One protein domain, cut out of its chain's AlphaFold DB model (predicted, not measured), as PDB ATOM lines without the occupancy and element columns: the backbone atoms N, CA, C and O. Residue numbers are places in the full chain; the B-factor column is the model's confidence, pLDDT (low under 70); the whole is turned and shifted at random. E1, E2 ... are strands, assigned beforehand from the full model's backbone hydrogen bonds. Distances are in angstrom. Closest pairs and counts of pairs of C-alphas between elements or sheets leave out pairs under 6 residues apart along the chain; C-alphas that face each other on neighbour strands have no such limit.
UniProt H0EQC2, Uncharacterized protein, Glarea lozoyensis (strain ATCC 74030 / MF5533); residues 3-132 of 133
ATOM      1  N   VAL A   3     214.180 228.205 233.553       71.06
ATOM      2  CA  VAL A   3     215.595 228.282 233.934       71.06
ATOM      3  C   VAL A   3     216.112 229.715 233.848       71.06
ATOM      4  O   VAL A   3     216.011 230.376 232.816       71.06
ATOM      5  N   LEU A   4     216.740 230.174 234.931       69.69
ATOM      6  CA  LEU A   4     217.581 231.369 234.928       69.69
ATOM      7  C   LEU A   4     219.047 230.946 234.816       69.69
ATOM      8  O   LEU A   4     219.565 230.267 235.707       69.69
ATOM      9  N   LEU A   5     219.719 231.337 233.735       72.62
ATOM     10  CA  LEU A   5     221.149 231.097 233.572       72.62
ATOM     11  C   LEU A   5     221.924 232.287 234.113       72.62
ATOM     12  O   LEU A   5     221.813 233.390 233.587       72.62
ATOM     13  N   VAL A   6     222.730 232.053 235.140       67.25
ATOM     14  CA  VAL A   6     223.439 233.116 235.850       67.25
ATOM     15  C   VAL A   6     224.941 232.998 235.640       67.25
ATOM     16  O   VAL A   6     225.507 231.922 235.847       67.25
ATOM     17  N   ARG A   7     225.592 234.109 235.275       60.31
ATOM     18  CA  ARG A   7     227.055 234.220 235.190       60.31
ATOM     19  C   ARG A   7     227.612 235.031 236.367       60.31
ATOM     20  O   ARG A   7     227.653 236.242 236.262       60.31
ATOM     21  N   VAL A   8     228.126 234.331 237.391       62.94
ATOM     22  CA  VAL A   8     228.874 234.787 238.600       62.94
ATOM     23  C   VAL A   8     228.044 235.099 239.877       62.94
ATOM     24  O   VAL A   8     226.935 235.595 239.809       62.94
ATOM     25  N   THR A   9     228.611 234.766 241.051       60.50
ATOM     26  CA  THR A   9     228.211 235.110 242.443       60.50
ATOM     27  C   THR A   9     226.944 234.491 243.068       60.50
ATOM     28  O   THR A   9     226.117 233.877 242.404       60.50
ATOM     29  N   LYS A  10     226.828 234.596 244.405       68.25
ATOM     30  CA  LYS A  10     225.714 234.111 245.234       68.25
ATOM     31  C   LYS A  10     224.429 234.844 244.850       68.25
ATOM     32  O   LYS A  10     224.362 236.057 245.034       68.25
ATOM     33  N   VAL A  11     223.406 234.130 244.386       69.50
ATOM     34  CA  VAL A  11     222.092 234.727 244.075       69.50
ATOM     35  C   VAL A  11     221.153 234.596 245.270       69.50
ATOM     36  O   VAL A  11     221.032 233.518 245.857       69.50
ATOM     37  N   ILE A  12     220.495 235.697 245.627       72.06
ATOM     38  CA  ILE A  12     219.532 235.790 246.724       72.06
ATOM     39  C   ILE A  12     218.179 236.181 246.132       72.06
ATOM     40  O   ILE A  12     218.007 237.311 245.683       72.06
ATOM     41  N   PHE A  13     217.223 235.254 246.156       70.44
ATOM     42  CA  PHE A  13     215.850 235.478 245.699       70.44
ATOM     43  C   PHE A  13     214.987 236.086 246.813       70.44
ATOM     44  O   PHE A  13     215.056 235.652 247.965       70.44
ATOM     45  N   GLN A  14     214.154 237.065 246.467       66.75
ATOM     46  CA  GLN A  14     213.242 237.776 247.361       66.75
ATOM     47  C   GLN A  14     211.814 237.730 246.799       66.75
ATOM     48  O   GLN A  14     211.563 238.172 245.678       66.75
ATOM     49  N   THR A  15     210.864 237.223 247.593       61.66
ATOM     50  CA  THR A  15     209.418 237.299 247.312       61.66
ATOM     51  C   THR A  15     208.596 237.409 248.593       61.66
ATOM     52  O   THR A  15     208.969 236.836 249.623       61.66
ATOM     53  N   PRO A  16     207.414 238.046 248.543       47.59
ATOM     54  CA  PRO A  16     206.349 237.780 249.497       47.59
ATOM     55  C   PRO A  16     205.772 236.370 249.252       47.59
ATOM     56  O   PRO A  16     205.095 236.118 248.259       47.59
ATOM     57  N   GLY A  17     206.040 235.429 250.160       47.62
ATOM     58  CA  GLY A  17     205.291 234.166 250.277       47.62
ATOM     59  C   GLY A  17     205.780 232.947 249.480       47.62
ATOM     60  O   GLY A  17     205.283 231.857 249.744       47.62
ATOM     61  N   HIS A  18     206.761 233.066 248.574       52.62
ATOM     62  CA  HIS A  18     207.284 231.930 247.789       52.62
ATOM     63  C   HIS A  18     208.798 232.041 247.571       52.62
ATOM     64  O   HIS A  18     209.269 232.285 246.453       52.62
ATOM     65  N   ALA A  19     209.575 231.938 248.651       55.78
ATOM     66  CA  ALA A  19     211.028 231.939 248.550       55.78
ATOM     67  C   ALA A  19     211.481 230.735 247.709       55.78
ATOM     68  O   ALA A  19     211.116 229.597 248.007       55.78
ATOM     69  N   ILE A  20     212.292 230.971 246.677       59.62
ATOM     70  CA  ILE A  20     213.058 229.889 246.055       59.62
ATOM     71  C   ILE A  20     214.135 229.521 247.078       59.62
ATOM     72  O   ILE A  20     214.956 230.376 247.414       59.62
ATOM     73  N   PRO A  21     214.135 228.296 247.633       49.62
ATOM     74  CA  PRO A  21     214.877 227.975 248.851       49.62
ATOM     75  C   PRO A  21     216.378 227.772 248.610       49.62
ATOM     76  O   PRO A  21     217.006 226.973 249.299       49.62
ATOM     77  N   VAL A  22     216.979 228.440 247.620       58.16
ATOM     78  CA  VAL A  22     218.362 228.154 247.253       58.16
ATOM     79  C   VAL A  22     219.154 229.420 246.981       58.16
ATOM     80  O   VAL A  22     219.010 230.087 245.962       58.16
ATOM     81  N   THR A  23     220.067 229.684 247.909       63.09
ATOM     82  CA  THR A  23     221.310 230.377 247.602       63.09
ATOM     83  C   THR A  23     222.097 229.522 246.611       63.09
ATOM     84  O   THR A  23     222.554 228.439 246.974       63.09
ATOM     85  N   GLN A  24     222.269 229.991 245.377       72.50
ATOM     86  CA  GLN A  24     223.079 229.292 244.375       72.50
ATOM     87  C   GLN A  24     224.484 229.884 244.338       72.50
ATOM     88  O   GLN A  24     224.643 231.092 244.168       72.50
ATOM     89  N   LEU A  25     225.500 229.037 244.517       71.12
ATOM     90  CA  LEU A  25     226.899 229.426 244.347       71.12
ATOM     91  C   LEU A  25     227.273 229.295 242.873       71.12
ATOM     92  O   LEU A  25     227.202 228.204 242.309       71.12
ATOM     93  N   VAL A  26     227.708 230.396 242.264       71.38
ATOM     94  CA  VAL A  26     228.154 230.404 240.870       71.38
ATOM     95  C   VAL A  26     229.673 230.553 240.825       71.38
ATOM     96  O   VAL A  26     230.190 231.578 241.281       71.38
ATOM     97  N   PRO A  27     230.412 229.558 240.294       69.38
ATOM     98  CA  PRO A  27     231.855 229.663 240.111       69.38
ATOM     99  C   PRO A  27     232.228 230.883 239.258       69.38
ATOM    100  O   PRO A  27     231.497 231.251 238.335       69.38
ATOM    101  N   GLY A  28     233.386 231.489 239.529       68.38
ATOM    102  CA  GLY A  28     233.898 232.598 238.720       68.38
ATOM    103  C   GLY A  28     233.994 232.211 237.241       68.38
ATOM    104  O   GLY A  28     234.493 231.134 236.917       68.38
ATOM    105  N   LYS A  29     233.496 233.082 236.350       69.94
ATOM    106  CA  LYS A  29     233.376 232.847 234.892       69.94
ATOM    107  C   LYS A  29     232.499 231.642 234.498       69.94
ATOM    108  O   LYS A  29     232.523 231.219 233.344       69.94
ATOM    109  N   GLY A  30     231.739 231.083 235.439       76.69
ATOM    110  CA  GLY A  30     230.841 229.955 235.217       76.69
ATOM    111  C   GLY A  30     229.447 230.373 234.758       76.69
ATOM    112  O   GLY A  30     229.110 231.551 234.680       76.69
ATOM    113  N   THR A  31     228.617 229.380 234.459       83.00
ATOM    114  CA  THR A  31     227.173 229.547 234.272       83.00
ATOM    115  C   THR A  31     226.463 228.489 235.103       83.00
ATOM    116  O   THR A  31     226.833 227.318 235.030       83.00
ATOM    117  N   VAL A  32     225.462 228.884 235.888       84.06
ATOM    118  CA  VAL A  32     224.569 227.945 236.581       84.06
ATOM    119  C   VAL A  32     223.163 228.073 236.017       84.06
ATOM    120  O   VAL A  32     222.717 229.178 235.728       84.06
ATOM    121  N   ALA A  33     222.471 226.947 235.880       86.00
ATOM    122  CA  ALA A  33     221.044 226.904 235.608       86.00
ATOM    123  C   ALA A  33     220.293 226.852 236.941       86.00
ATOM    124  O   ALA A  33     220.467 225.905 237.711       86.00
ATOM    125  N   ILE A  34     219.469 227.858 237.221       84.31
ATOM    126  CA  ILE A  34     218.627 227.895 238.416       84.31
ATOM    127  C   ILE A  34     217.203 227.524 237.999       84.31
ATOM    128  O   ILE A  34     216.587 228.290 237.256       84.31
ATOM    129  N   PRO A  35     216.670 226.369 238.437       84.31
ATOM    130  CA  PRO A  35     215.293 226.007 238.151       84.31
ATOM    131  C   PRO A  35     214.353 226.911 238.951       84.31
ATOM    132  O   PRO A  35     214.389 226.941 240.182       84.31
ATOM    133  N   ILE A  36     213.501 227.632 238.236       82.81
ATOM    134  CA  ILE A  36     212.476 228.508 238.789       82.81
ATOM    135  C   ILE A  36     211.116 227.797 238.671       82.81
ATOM    136  O   ILE A  36     210.828 227.177 237.635       82.81
ATOM    137  N   PRO A  37     210.266 227.827 239.715       84.44
ATOM    138  CA  PRO A  37     208.913 227.299 239.617       84.44
ATOM    139  C   PRO A  37     208.113 228.001 238.514       84.44
ATOM    140  O   PRO A  37     208.237 229.205 238.300       84.44
ATOM    141  N   GLN A  38     207.259 227.245 237.830       87.25
ATOM    142  CA  GLN A  38     206.303 227.824 236.889       87.25
ATOM    143  C   GLN A  38     205.412 228.846 237.610       87.25
ATOM    144  O   GLN A  38     204.973 228.588 238.732       87.25
ATOM    145  N   GLY A  39     205.131 229.983 236.968       87.56
ATOM    146  CA  GLY A  39     204.285 231.029 237.554       87.56
ATOM    147  C   GLY A  39     204.955 231.866 238.646       87.56
ATOM    148  O   GLY A  39     204.289 232.694 239.260       87.56
ATOM    149  N   TRP A  40     206.244 231.643 238.928       87.94
ATOM    150  CA  TRP A  40     206.947 232.418 239.943       87.94
ATOM    151  C   TRP A  40     207.087 233.886 239.527       87.94
ATOM    152  O   TRP A  40     207.436 234.203 238.387       87.94
ATOM    153  N   GLU A  41     206.841 234.765 240.493       89.69
ATOM    154  CA  GLU A  41     206.967 236.213 240.389       89.69
ATOM    155  C   GLU A  41     207.818 236.700 241.556       89.69
ATOM    156  O   GLU A  41     207.575 236.314 242.704       89.69
ATOM    157  N   GLY A  42     208.825 237.518 241.268       89.00
ATOM    158  CA  GLY A  42     209.758 237.961 242.288       89.00
ATOM    159  C   GLY A  42     210.978 238.681 241.755       89.00
ATOM    160  O   GLY A  42     211.150 238.863 240.551       89.00
ATOM    161  N   ALA A  43     211.852 239.035 242.692       88.56
ATOM    162  CA  ALA A  43     213.119 239.682 242.410       88.56
ATOM    163  C   ALA A  43     214.287 238.881 242.991       88.56
ATOM    164  O   ALA A  43     214.121 238.029 243.868       88.56
ATOM    165  N   TRP A  44     215.493 239.157 242.519       86.88
ATOM    166  CA  TRP A  44     216.720 238.678 243.142       86.88
ATOM    167  C   TRP A  44     217.815 239.727 243.060       86.88
ATOM    168  O   TRP A  44     217.800 240.604 242.202       86.88
ATOM    169  N   GLN A  45     218.799 239.583 243.937       84.25
ATOM    170  CA  GLN A  45     220.054 240.319 243.889       84.25
ATOM    171  C   GLN A  45     221.230 239.356 244.040       84.25
ATOM    172  O   GLN A  45     221.066 238.173 244.358       84.25
ATOM    173  N   THR A  46     222.433 239.870 243.846       80.88
ATOM    174  CA  THR A  46     223.675 239.106 243.980       80.88
ATOM    175  C   THR A  46     224.460 239.584 245.191       80.88
ATOM    176  O   THR A  46     224.534 240.786 245.425       80.88
ATOM    177  N   SER A  47     225.101 238.675 245.924       76.69
ATOM    178  CA  SER A  47     226.065 239.034 246.968       76.69
ATOM    179  C   SER A  47     227.434 238.432 246.689       76.69
ATOM    180  O   SER A  47     227.551 237.230 246.471       76.69
ATOM    181  N   PHE A  48     228.477 239.259 246.765       71.38
ATOM    182  CA  PHE A  48     229.885 238.853 246.654       71.38
ATOM    183  C   PHE A  48     230.468 238.302 247.951       71.38
ATOM    184  O   PHE A  48     231.580 237.777 247.958       71.38
ATOM    185  N   SER A  49     229.701 238.360 249.039       67.75
ATOM    186  CA  SER A  49     230.054 237.716 250.291       67.75
ATOM    187  C   SER A  49     229.306 236.393 250.448       67.75
ATOM    188  O   SER A  49     228.096 236.288 250.240       67.75
ATOM    189  N   ALA A  50     230.036 235.353 250.854       58.94
ATOM    190  CA  ALA A  50     229.433 234.068 251.195       58.94
ATOM    191  C   ALA A  50     228.552 234.172 252.456       58.94
ATOM    192  O   ALA A  50     227.525 233.493 252.557       58.94
ATOM    193  N   THR A  51     228.932 235.049 253.392       57.47
ATOM    194  CA  THR A  51     228.367 235.155 254.747       57.47
ATOM    195  C   THR A  51     227.536 236.413 254.984       57.47
ATOM    196  O   THR A  51     226.749 236.435 255.923       57.47
ATOM    197  N   ASP A  52     227.676 237.426 254.136       61.59
ATOM    198  CA  ASP A  52     226.936 238.685 254.209       61.59
ATOM    199  C   ASP A  52     226.055 238.829 252.959       61.59
ATOM    200  O   ASP A  52     226.446 238.447 251.855       61.59
ATOM    201  N   CYS A  53     224.840 239.344 253.118       61.84
ATOM    202  CA  CYS A  53     223.983 239.690 251.987       61.84
ATOM    203  C   CYS A  53     224.398 241.018 251.338       61.84
ATOM    204  O   CYS A  53     223.946 241.289 250.227       61.84
ATOM    205  N   GLY A  54     225.279 241.789 251.991       63.41
ATOM    206  CA  GLY A  54     225.758 243.081 251.516       63.41
ATOM    207  C   GLY A  54     224.662 244.155 251.511       63.41
ATOM    208  O   GLY A  54     223.524 243.893 251.914       63.41
ATOM    209  N   PRO A  55     224.987 245.384 251.070       67.44
ATOM    210  CA  PRO A  55     223.970 246.383 250.750       67.44
ATOM    211  C   PRO A  55     223.053 245.876 249.624       67.44
ATOM    212  O   PRO A  55     223.451 245.023 248.830       67.44
ATOM    213  N   VAL A  56     221.827 246.404 249.555       74.12
ATOM    214  CA  VAL A  56     220.914 246.123 248.434       74.12
ATOM    215  C   VAL A  56     221.612 246.513 247.129       74.12
ATOM    216  O   VAL A  56     222.148 247.617 247.027       74.12
ATOM    217  N   GLY A  57     221.657 245.581 246.178       84.50
ATOM    218  CA  GLY A  57     222.305 245.755 244.877       84.50
ATOM    219  C   GLY A  57     221.295 245.915 243.744       84.50
ATOM    220  O   GLY A  57     220.083 245.936 243.981       84.50
ATOM    221  N   ILE A  58     221.789 245.991 242.506       90.38
ATOM    222  CA  ILE A  58     220.917 245.937 241.321       90.38
ATOM    223  C   ILE A  58     220.110 244.634 241.350       90.38
ATOM    224  O   ILE A  58     220.672 243.548 241.553       90.38
ATOM    225  N   ARG A  59     218.799 244.739 241.113       91.62
ATOM    226  CA  ARG A  59     217.890 243.592 241.081       91.62
ATOM    227  C   ARG A  59     217.588 243.134 239.663       91.62
ATOM    228  O   ARG A  59     217.488 243.949 238.750       91.62
ATOM    229  N   GLY A  60     217.392 241.831 239.505       92.31
ATOM    230  CA  GLY A  60     216.595 241.285 238.410       92.31
ATOM    231  C   GLY A  60     215.186 241.008 238.916       92.31
ATOM    232  O   GLY A  60     215.034 240.469 240.013       92.31
ATOM    233  N   GLU A  61     214.173 241.382 238.144       92.25
ATOM    234  CA  GLU A  61     212.760 241.182 238.468       92.25
ATOM    235  C   GLU A  61     212.094 240.399 237.338       92.25
ATOM    236  O   GLU A  61     212.400 240.600 236.160       92.25
ATOM    237  N   VAL A  62     211.220 239.453 237.688       92.94
ATOM    238  CA  VAL A  62     210.524 238.605 236.712       92.94
ATOM    239  C   VAL A  62     209.116 238.250 237.155       92.94
ATOM    240  O   VAL A  62     208.818 238.092 238.339       92.94
ATOM    241  N   LYS A  63     208.288 237.985 236.150       93.19
ATOM    242  CA  LYS A  63     207.050 237.226 236.261       93.19
ATOM    243  C   LYS A  63     207.013 236.185 235.156       93.19
ATOM    244  O   LYS A  63     206.806 236.518 233.988       93.19
ATOM    245  N   PHE A  64     207.204 234.925 235.521       92.19
ATOM    246  CA  PHE A  64     207.058 233.809 234.593       92.19
ATOM    247  C   PHE A  64     205.593 233.410 234.455       92.19
ATOM    248  O   PHE A  64     204.848 233.462 235.429       92.19
ATOM    249  N   ASN A  65     205.193 232.974 233.256       93.75
ATOM    250  CA  ASN A  65     203.825 232.515 232.972       93.75
ATOM    251  C   ASN A  65     202.757 233.526 233.439       93.75
ATOM    252  O   ASN A  65     201.761 233.163 234.065       93.75
ATOM    253  N   GLY A  66     203.012 234.811 233.191       91.81
ATOM    254  CA  GLY A  66     202.124 235.908 233.535       91.81
ATOM    255  C   GLY A  66     200.929 236.006 232.586       91.81
ATOM    256  O   GLY A  66     200.358 235.010 232.143       91.81
ATOM    257  N   PHE A  67     200.528 237.236 232.268       94.12
ATOM    258  CA  PHE A  67     199.442 237.472 231.318       94.12
ATOM    259  C   PHE A  67     199.732 236.801 229.964       94.12
ATOM    260  O   PHE A  67     200.844 236.914 229.449       94.12
ATOM    261  N   GLU A  68     198.739 236.096 229.411       96.56
ATOM    262  CA  GLU A  68     198.862 235.307 228.170       96.56
ATOM    263  C   GLU A  68     200.023 234.300 228.183       96.56
ATOM    264  O   GLU A  68     200.646 234.046 227.158       96.56
ATOM    265  N   ASP A  69     200.334 233.743 229.356       95.06
ATOM    266  CA  ASP A  69     201.464 232.833 229.556       95.06
ATOM    267  C   ASP A  69     202.824 233.454 229.181       95.06
ATOM    268  O   ASP A  69     203.792 232.738 228.966       95.06
ATOM    269  N   LYS A  70     202.957 234.784 229.109       95.75
ATOM    270  CA  LYS A  70     204.224 235.453 228.761       95.75
ATOM    271  C   LYS A  70     205.160 235.573 229.960       95.75
ATOM    272  O   LYS A  70     204.744 235.486 231.114       95.75
ATOM    273  N   THR A  71     206.438 235.783 229.678       95.19
ATOM    274  CA  THR A  71     207.452 236.105 230.684       95.19
ATOM    275  C   THR A  71     207.742 237.595 230.635       95.19
ATOM    276  O   THR A  71     208.107 238.117 229.583       95.19
ATOM    277  N   PHE A  72     207.592 238.260 231.774       95.31
ATOM    278  CA  PHE A  72     207.910 239.673 231.956       95.31
ATOM    279  C   PHE A  72     209.177 239.783 232.785       95.31
ATOM    280  O   PHE A  72     209.356 238.993 233.715       95.31
ATOM    281  N   TYR A  73     210.056 240.712 232.437       95.62
ATOM    282  CA  TYR A  73     211.340 240.839 233.108       95.62
ATOM    283  C   TYR A  73     211.921 242.244 233.007       95.62
ATOM    284  O   TYR A  73     211.702 242.945 232.016       95.62
ATOM    285  N   ASP A  74     212.728 242.615 233.994       95.75
ATOM    286  CA  ASP A  74     213.518 243.838 233.973       95.75
ATOM    287  C   ASP A  74     214.710 243.797 234.936       95.75
ATOM    288  O   ASP A  74     214.837 242.931 235.806       95.75
ATOM    289  N   VAL A  75     215.633 244.730 234.711       95.12
ATOM    290  CA  VAL A  75     216.720 245.073 235.619       95.12
ATOM    291  C   VAL A  75     216.374 246.384 236.315       95.12
ATOM    292  O   VAL A  75     216.062 247.388 235.665       95.12
ATOM    293  N   SER A  76     216.485 246.377 237.639       93.88
ATOM    294  CA  SER A  76     216.015 247.443 238.510       93.88
ATOM    295  C   SER A  76     217.142 247.997 239.364       93.88
ATOM    296  O   SER A  76     217.701 247.333 240.239       93.88
ATOM    297  N   ALA A  77     217.487 249.246 239.064       92.44
ATOM    298  CA  ALA A  77     218.523 250.033 239.708       92.44
ATOM    299  C   ALA A  77     217.961 251.015 240.748       92.44
ATOM    300  O   ALA A  77     218.736 251.754 241.351       92.44
ATOM    301  N   ILE A  78     216.639 251.025 240.979       90.00
ATOM    302  CA  ILE A  78     215.938 251.977 241.862       90.00
ATOM    303  C   ILE A  78     216.625 252.100 243.229       90.00
ATOM    304  O   ILE A  78     216.882 253.213 243.686       90.00
ATOM    305  N   ASP A  79     216.972 250.966 243.843       86.62
ATOM    306  CA  ASP A  79     217.551 250.910 245.191       86.62
ATOM    307  C   ASP A  79     219.091 250.972 245.216       86.62
ATOM    308  O   ASP A  79     219.685 251.091 246.288       86.62
ATOM    309  N   ALA A  80     219.754 250.900 244.054       85.88
ATOM    310  CA  ALA A  80     221.205 250.721 243.957       85.88
ATOM    311  C   ALA A  80     221.815 251.337 242.681       85.88
ATOM    312  O   ALA A  80     222.635 250.718 242.013       85.88
ATOM    313  N   GLN A  81     221.455 252.580 242.352       85.06
ATOM    314  CA  GLN A  81     221.741 253.235 241.056       85.06
ATOM    315  C   GLN A  81     223.217 253.293 240.614       85.06
ATOM    316  O   GLN A  81     223.492 253.585 239.455       85.06
ATOM    317  N   ASN A  82     224.165 253.036 241.520       84.75
ATOM    318  CA  ASN A  82     225.604 253.057 241.244       84.75
ATOM    319  C   ASN A  82     226.279 251.685 241.422       84.75
ATOM    320  O   ASN A  82     227.504 251.589 241.289       84.75
ATOM    321  N   ASP A  83     225.524 250.631 241.750       83.81
ATOM    322  CA  ASP A  83     226.078 249.285 241.864       83.81
ATOM    323  C   ASP A  83     226.469 248.769 240.476       83.81
ATOM    324  O   ASP A  83     225.660 248.614 239.563       83.81
ATOM    325  N   ASN A  84     227.770 248.533 240.325       84.75
ATOM    326  CA  ASN A  84     228.375 248.080 239.089       84.75
ATOM    327  C   ASN A  84     228.936 246.657 239.170       84.75
ATOM    328  O   ASN A  84     229.632 246.235 238.246       84.75
ATOM    329  N   LEU A  85     228.604 245.922 240.225       82.19
ATOM    330  CA  LEU A  85     228.986 244.529 240.427       82.19
ATOM    331  C   LEU A  85     227.754 243.614 240.359       82.19
ATOM    332  O   LEU A  85     227.862 242.453 240.003       82.19
ATOM    333  N   GLY A  86     226.558 244.114 240.656       83.62
ATOM    334  CA  GLY A  86     225.344 243.302 240.646       83.62
ATOM    335  C   GLY A  86     224.877 242.783 239.278       83.62
ATOM    336  O   GLY A  86     225.634 242.660 238.309       83.62
ATOM    337  N   VAL A  87     223.582 242.474 239.199       90.69
ATOM    338  CA  VAL A  87     222.901 242.140 237.939       90.69
ATOM    339  C   VAL A  87     223.184 243.228 236.896       90.69
ATOM    340  O   VAL A  87     223.033 244.416 237.166       90.69
ATOM    341  N   LYS A  88     223.617 242.820 235.701       91.75
ATOM    342  CA  LYS A  88     223.943 243.713 234.578       91.75
ATOM    343  C   LYS A  88     222.917 243.649 233.483       91.75
ATOM    344  O   LYS A  88     222.456 244.690 233.038       91.75
ATOM    345  N   PHE A  89     222.567 242.438 233.067       93.62
ATOM    346  CA  PHE A  89     221.603 242.227 232.004       93.62
ATOM    347  C   PHE A  89     220.636 241.111 232.342       93.62
ATOM    348  O   PHE A  89     221.026 240.116 232.952       93.62
ATOM    349  N   LEU A  90     219.408 241.253 231.856       95.00
ATOM    350  CA  LEU A  90     218.392 240.212 231.849       95.00
ATOM    351  C   LEU A  90     217.730 240.162 230.470       95.00
ATOM    352  O   LEU A  90     217.349 241.204 229.929       95.00
ATOM    353  N   TYR A  91     217.652 238.975 229.870       95.06
ATOM    354  CA  TYR A  91     217.107 238.789 228.521       95.06
ATOM    355  C   TYR A  91     216.738 237.331 228.227       95.06
ATOM    356  O   TYR A  91     217.150 236.426 228.948       95.06
ATOM    357  N   ALA A  92     215.972 237.101 227.159       94.62
ATOM    358  CA  ALA A  92     215.543 235.766 226.741       94.62
ATOM    359  C   ALA A  92     216.723 234.863 226.332       94.62
ATOM    360  O   ALA A  92     217.692 235.338 225.737       94.62
ATOM    361  N   GLN A  93     216.660 233.560 226.626       92.38
ATOM    362  CA  GLN A  93     217.768 232.629 226.366       92.38
ATOM    363  C   GLN A  93     218.204 232.586 224.899       92.38
ATOM    364  O   GLN A  93     219.403 232.484 224.623       92.38
ATOM    365  N   SER A  94     217.265 232.704 223.964       92.00
ATOM    366  CA  SER A  94     217.569 232.771 222.531       92.00
ATOM    367  C   SER A  94     218.418 233.989 222.131       92.00
ATOM    368  O   SER A  94     218.976 234.021 221.034       92.00
ATOM    369  N   GLY A  95     218.495 235.009 222.993       86.12
ATOM    370  CA  GLY A  95     219.073 236.313 222.690       86.12
ATOM    371  C   GLY A  95     218.173 237.209 221.835       86.12
ATOM    372  O   GLY A  95     218.597 238.309 221.485       86.12
ATOM    373  N   GLN A  96     216.962 236.765 221.484       85.56
ATOM    374  CA  GLN A  96     215.979 237.587 220.781       85.56
ATOM    375  C   GLN A  96     215.308 238.583 221.738       85.56
ATOM    376  O   GLN A  96     215.118 238.310 222.923       85.56
ATOM    377  N   GLY A  97     214.911 239.737 221.201       84.69
ATOM    378  CA  GLY A  97     214.249 240.794 221.966       84.69
ATOM    379  C   GLY A  97     215.216 241.771 222.637       84.69
ATOM    380  O   GLY A  97     216.379 241.901 222.254       84.69
ATOM    381  N   VAL A  98     214.699 242.519 223.612       90.62
ATOM    382  CA  VAL A  98     215.432 243.595 224.290       90.62
ATOM    383  C   VAL A  98     216.171 243.044 225.504       90.62
ATOM    384  O   VAL A  98     215.585 242.358 226.347       90.62
ATOM    385  N   LYS A  99     217.458 243.389 225.628       93.69
ATOM    386  CA  LYS A  99     218.199 243.203 226.877       93.69
ATOM    387  C   LYS A  99     217.855 244.330 227.842       93.69
ATOM    388  O   LYS A  99     218.112 245.489 227.533       93.69
ATOM    389  N   SER A 100     217.299 243.986 228.999       95.88
ATOM    390  CA  SER A 100     217.149 244.938 230.098       95.88
ATOM    391  C   SER A 100     218.474 245.040 230.856       95.88
ATOM    392  O   SER A 100     219.148 244.026 231.023       95.88
ATOM    393  N   GLY A 101     218.848 246.242 231.290       94.44
ATOM    394  CA  GLY A 101     220.086 246.546 232.009       94.44
ATOM    395  C   GLY A 101     221.206 247.152 231.147       94.44
ATOM    396  O   GLY A 101     220.966 247.659 230.050       94.44
ATOM    397  N   CYS A 102     222.429 247.169 231.677       92.56
ATOM    398  CA  CYS A 102     223.611 247.779 231.063       92.56
ATOM    399  C   CYS A 102     224.924 247.332 231.722       92.56
ATOM    400  O   CYS A 102     224.948 246.830 232.844       92.56
ATOM    401  N   GLU A 103     226.044 247.586 231.041       91.06
ATOM    402  CA  GLU A 103     227.386 247.342 231.587       91.06
ATOM    403  C   GLU A 103     227.732 248.302 232.731       91.06
ATOM    404  O   GLU A 103     228.366 247.896 233.706       91.06
ATOM    405  N   HIS A 104     227.284 249.558 232.640       91.62
ATOM    406  CA  HIS A 104     227.566 250.603 233.618       91.62
ATOM    407  C   HIS A 104     226.290 251.331 234.045       91.62
ATOM    408  O   HIS A 104     225.603 251.908 233.204       91.62
ATOM    409  N   PHE A 105     226.006 251.317 235.347       91.06
ATOM    410  CA  PHE A 105     224.900 252.056 235.955       91.06
ATOM    411  C   PHE A 105     225.360 253.436 236.442       91.06
ATOM    412  O   PHE A 105     226.502 253.554 236.911       91.06
ATOM    413  N   PRO A 106     224.488 254.460 236.369       92.12
ATOM    414  CA  PRO A 106     223.094 254.407 235.901       92.12
ATOM    415  C   PRO A 106     222.968 254.384 234.367       92.12
ATOM    416  O   PRO A 106     223.846 254.865 233.651       92.12
ATOM    417  N   CYS A 107     221.854 253.858 233.847       91.19
ATOM    418  CA  CYS A 107     221.619 253.768 232.403       91.19
ATOM    419  C   CYS A 107     220.136 253.722 232.029       91.19
ATOM    420  O   CYS A 107     219.291 253.254 232.790       91.19
ATOM    421  N   SER A 108     219.826 254.109 230.790       91.12
ATOM    422  CA  SER A 108     218.461 254.111 230.250       91.12
ATOM    423  C   SER A 108     217.917 252.728 229.879       91.12
ATOM    424  O   SER A 108     216.857 252.665 229.274       91.12
ATOM    425  N   GLY A 109     218.638 251.637 230.149       90.50
ATOM    426  CA  GLY A 109     218.171 250.264 229.907       90.50
ATOM    427  C   GLY A 109     217.528 249.605 231.131       90.50
ATOM    428  O   GLY A 109     217.147 248.442 231.061       90.50
ATOM    429  N   SER A 110     217.447 250.315 232.257       90.38
ATOM    430  CA  SER A 110     216.990 249.790 233.549       90.38
ATOM    431  C   SER A 110     215.961 250.712 234.196       90.38
ATOM    432  O   SER A 110     215.883 251.895 233.847       90.38
ATOM    433  N   TYR A 111     215.191 250.175 235.144       87.25
ATOM    434  CA  TYR A 111     214.388 250.984 236.059       87.25
ATOM    435  C   TYR A 111     215.319 251.781 236.977       87.25
ATOM    436  O   TYR A 111     215.967 251.213 237.853       87.25
ATOM    437  N   ASN A 112     215.388 253.098 236.800       84.44
ATOM    438  CA  ASN A 112     216.090 254.009 237.710       84.44
ATOM    439  C   ASN A 112     215.106 254.706 238.660       84.44
ATOM    440  O   ASN A 112     215.496 255.170 239.733       84.44
ATOM    441  N   LYS A 113     213.832 254.783 238.258       82.25
ATOM    442  CA  LYS A 113     212.707 255.329 239.021       82.25
ATOM    443  C   LYS A 113     211.498 254.403 238.917       82.25
ATOM    444  O   LYS A 113     211.416 253.567 238.025       82.25
ATOM    445  N   TRP A 114     210.551 254.566 239.835       78.31
ATOM    446  CA  TRP A 114     209.350 253.730 239.931       78.31
ATOM    447  C   TRP A 114     208.365 253.913 238.761       78.31
ATOM    448  O   TRP A 114     207.518 253.051 238.551       78.31
ATOM    449  N   ASP A 115     208.457 255.019 238.019       78.06
ATOM    450  CA  ASP A 115     207.592 255.373 236.888       78.06
ATOM    451  C   ASP A 115     208.239 255.142 235.510       78.06
ATOM    452  O   ASP A 115     207.631 255.461 234.487       78.06
ATOM    453  N   ASP A 116     209.449 254.572 235.462       82.44
ATOM    454  CA  ASP A 116     210.091 254.222 234.196       82.44
ATOM    455  C   ASP A 116     209.288 253.124 233.461       82.44
ATOM    456  O   ASP A 116     208.619 252.288 234.063       82.44
ATOM    457  N   VAL A 117     209.335 253.091 232.127       83.25
ATOM    458  CA  VAL A 117     208.710 252.013 231.336       83.25
ATOM    459  C   VAL A 117     209.817 251.112 230.811       83.25
ATOM    460  O   VAL A 117     210.398 251.402 229.768       83.25
ATOM    461  N   GLN A 118     210.148 250.059 231.562       90.12
ATOM    462  CA  GLN A 118     211.315 249.213 231.275       90.12
ATOM    463  C   GLN A 118     211.050 247.711 231.333       90.12
ATOM    464  O   GLN A 118     211.915 246.944 230.902       90.12
ATOM    465  N   THR A 119     209.870 247.277 231.788       92.38
ATOM    466  CA  THR A 119     209.476 245.869 231.722       92.38
ATOM    467  C   THR A 119     209.478 245.398 230.275       92.38
ATOM    468  O   THR A 119     208.752 245.909 229.419       92.38
ATOM    469  N   GLN A 120     210.296 244.389 230.018       95.50
ATOM    470  CA  GLN A 120     210.360 243.689 228.749       95.50
ATOM    471  C   GLN A 120     209.484 242.440 228.804       95.50
ATOM    472  O   GLN A 120     209.130 241.945 229.877       95.50
ATOM    473  N   VAL A 121     209.124 241.925 227.631       95.56
ATOM    474  CA  VAL A 121     208.255 240.754 227.502       95.56
ATOM    475  C   VAL A 121     208.792 239.791 226.453       95.56
ATOM    476  O   VAL A 121     209.264 240.201 225.394       95.56
ATOM    477  N   THR A 122     208.703 238.497 226.744       95.62
ATOM    478  CA  THR A 122     209.031 237.414 225.813       95.62
ATOM    479  C   THR A 122     208.062 236.243 225.976       95.62
ATOM    480  O   THR A 122     207.471 236.037 227.039       95.62
ATOM    481  N   GLU A 123     207.888 235.458 224.917       95.56
ATOM    482  CA  GLU A 123     207.178 234.173 224.979       95.56
ATOM    483  C   GLU A 123     208.058 233.065 225.580       95.56
ATOM    484  O   GLU A 123     207.546 232.047 226.050       95.56
ATOM    485  N   GLU A 124     209.376 233.272 225.634       94.56
ATOM    486  CA  GLU A 124     210.320 232.316 226.205       94.56
ATOM    487  C   GLU A 124     210.140 232.139 227.711       94.56
ATOM    488  O   GLU A 124     209.639 233.007 228.427       94.56
ATOM    489  N   LYS A 125     210.548 230.969 228.196       93.00
ATOM    490  CA  LYS A 125     210.443 230.567 229.603       93.00
ATOM    491  C   LYS A 125     211.807 230.406 230.259       93.00
ATOM    492  O   LYS A 125     211.871 230.004 231.407       93.00
ATOM    493  N   ASP A 126     212.869 230.752 229.548       92.69
ATOM    494  CA  ASP A 126     214.231 230.711 230.048       92.69
ATOM    495  C   ASP A 126     214.870 232.081 229.817       92.69
ATOM    496  O   ASP A 126     214.728 232.679 228.744       92.69
ATOM    497  N   LEU A 127     215.550 232.597 230.839       93.81
ATOM    498  CA  LEU A 127     216.222 233.894 230.798       93.81
ATOM    499  C   LEU A 127     217.713 233.728 231.105       93.81
ATOM    500  O   LEU A 127     218.119 232.863 231.886       93.81
ATOM    501  N   ILE A 128     218.535 234.599 230.529       92.81
ATOM    502  CA  ILE A 128     219.928 234.795 230.926       92.81
ATOM    503  C   ILE A 128     220.017 236.027 231.819       92.81
ATOM    504  O   ILE A 128     219.577 237.106 231.427       92.81
ATOM    505  N   CYS A 129     220.655 235.866 232.973       91.88
ATOM    506  CA  CYS A 129     221.129 236.947 233.823       91.88
ATOM    507  C   CYS A 129     222.659 237.039 233.728       91.88
ATOM    508  O   CYS A 129     223.385 236.130 234.144       91.88
ATOM    509  N   GLU A 130     223.162 238.157 233.217       90.44
ATOM    510  CA  GLU A 130     224.585 238.499 233.294       90.44
ATOM    511  C   GLU A 130     224.834 239.319 234.567       90.44
ATOM    512  O   GLU A 130     224.027 240.183 234.909       90.44
ATOM    513  N   ILE A 131     225.931 239.052 235.277       84.56
ATOM    514  CA  ILE A 131     226.338 239.764 236.501       84.56
ATOM    515  C   ILE A 131     227.745 240.323 236.283       84.56
ATOM    516  O   ILE A 131     228.536 239.756 235.527       84.56
ATOM    517  N   GLY A 132     228.031 241.472 236.896       75.81
ATOM    518  CA  GLY A 132     229.274 242.212 236.711       75.81
ATOM    519  C   GLY A 132     230.362 241.787 237.692       75.81
ATOM    520  O   GLY A 132     230.139 241.703 238.891       75.81
TER     521      GLY A 132
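This is residues 3 to 132 of the 133 residues of an uncharacterized protein of Glarea lozoyensis (strain ATCC 74030 / MF5533) (UniProt H0EQC2). Amid little regular structure, two strongly twisted sheets lie face to face as a sandwich. This all-strand domain has 48 of 130 printed residues in nine strands: E2 E4 E5 E6 E8, antiparallel, and E3 E1 E9 E7, mixed. It is compact, radius of gyration of the C-alphas 13.4 A, spanning 40 by 30 by 29 A.

From E1, residues 3 to 7, look to parallel E9, residues 126 to 131: N 129 and O 5 are within hydrogen-bond range, 2.8 A. E4, E5 and E6, residues 41 to 47, 59 to 63 and 71 to 76, form a meander of successive antiparallel neighbours, N 44 and O 60 2.9 A apart. The closest C-alphas of E6 and E7, residues 87 to 92, are 75 and 90, 6.4 A.

Find E1 beginning at C-alpha 3, (215.595, 228.282, 233.934), and E9 ending at C-alpha 131, (226.338, 239.764, 236.501). E2 spans 10 to 14, E3 32 to 36, E8 120 to 122.

The printed part has no cut; 27 residues are under pLDDT 70.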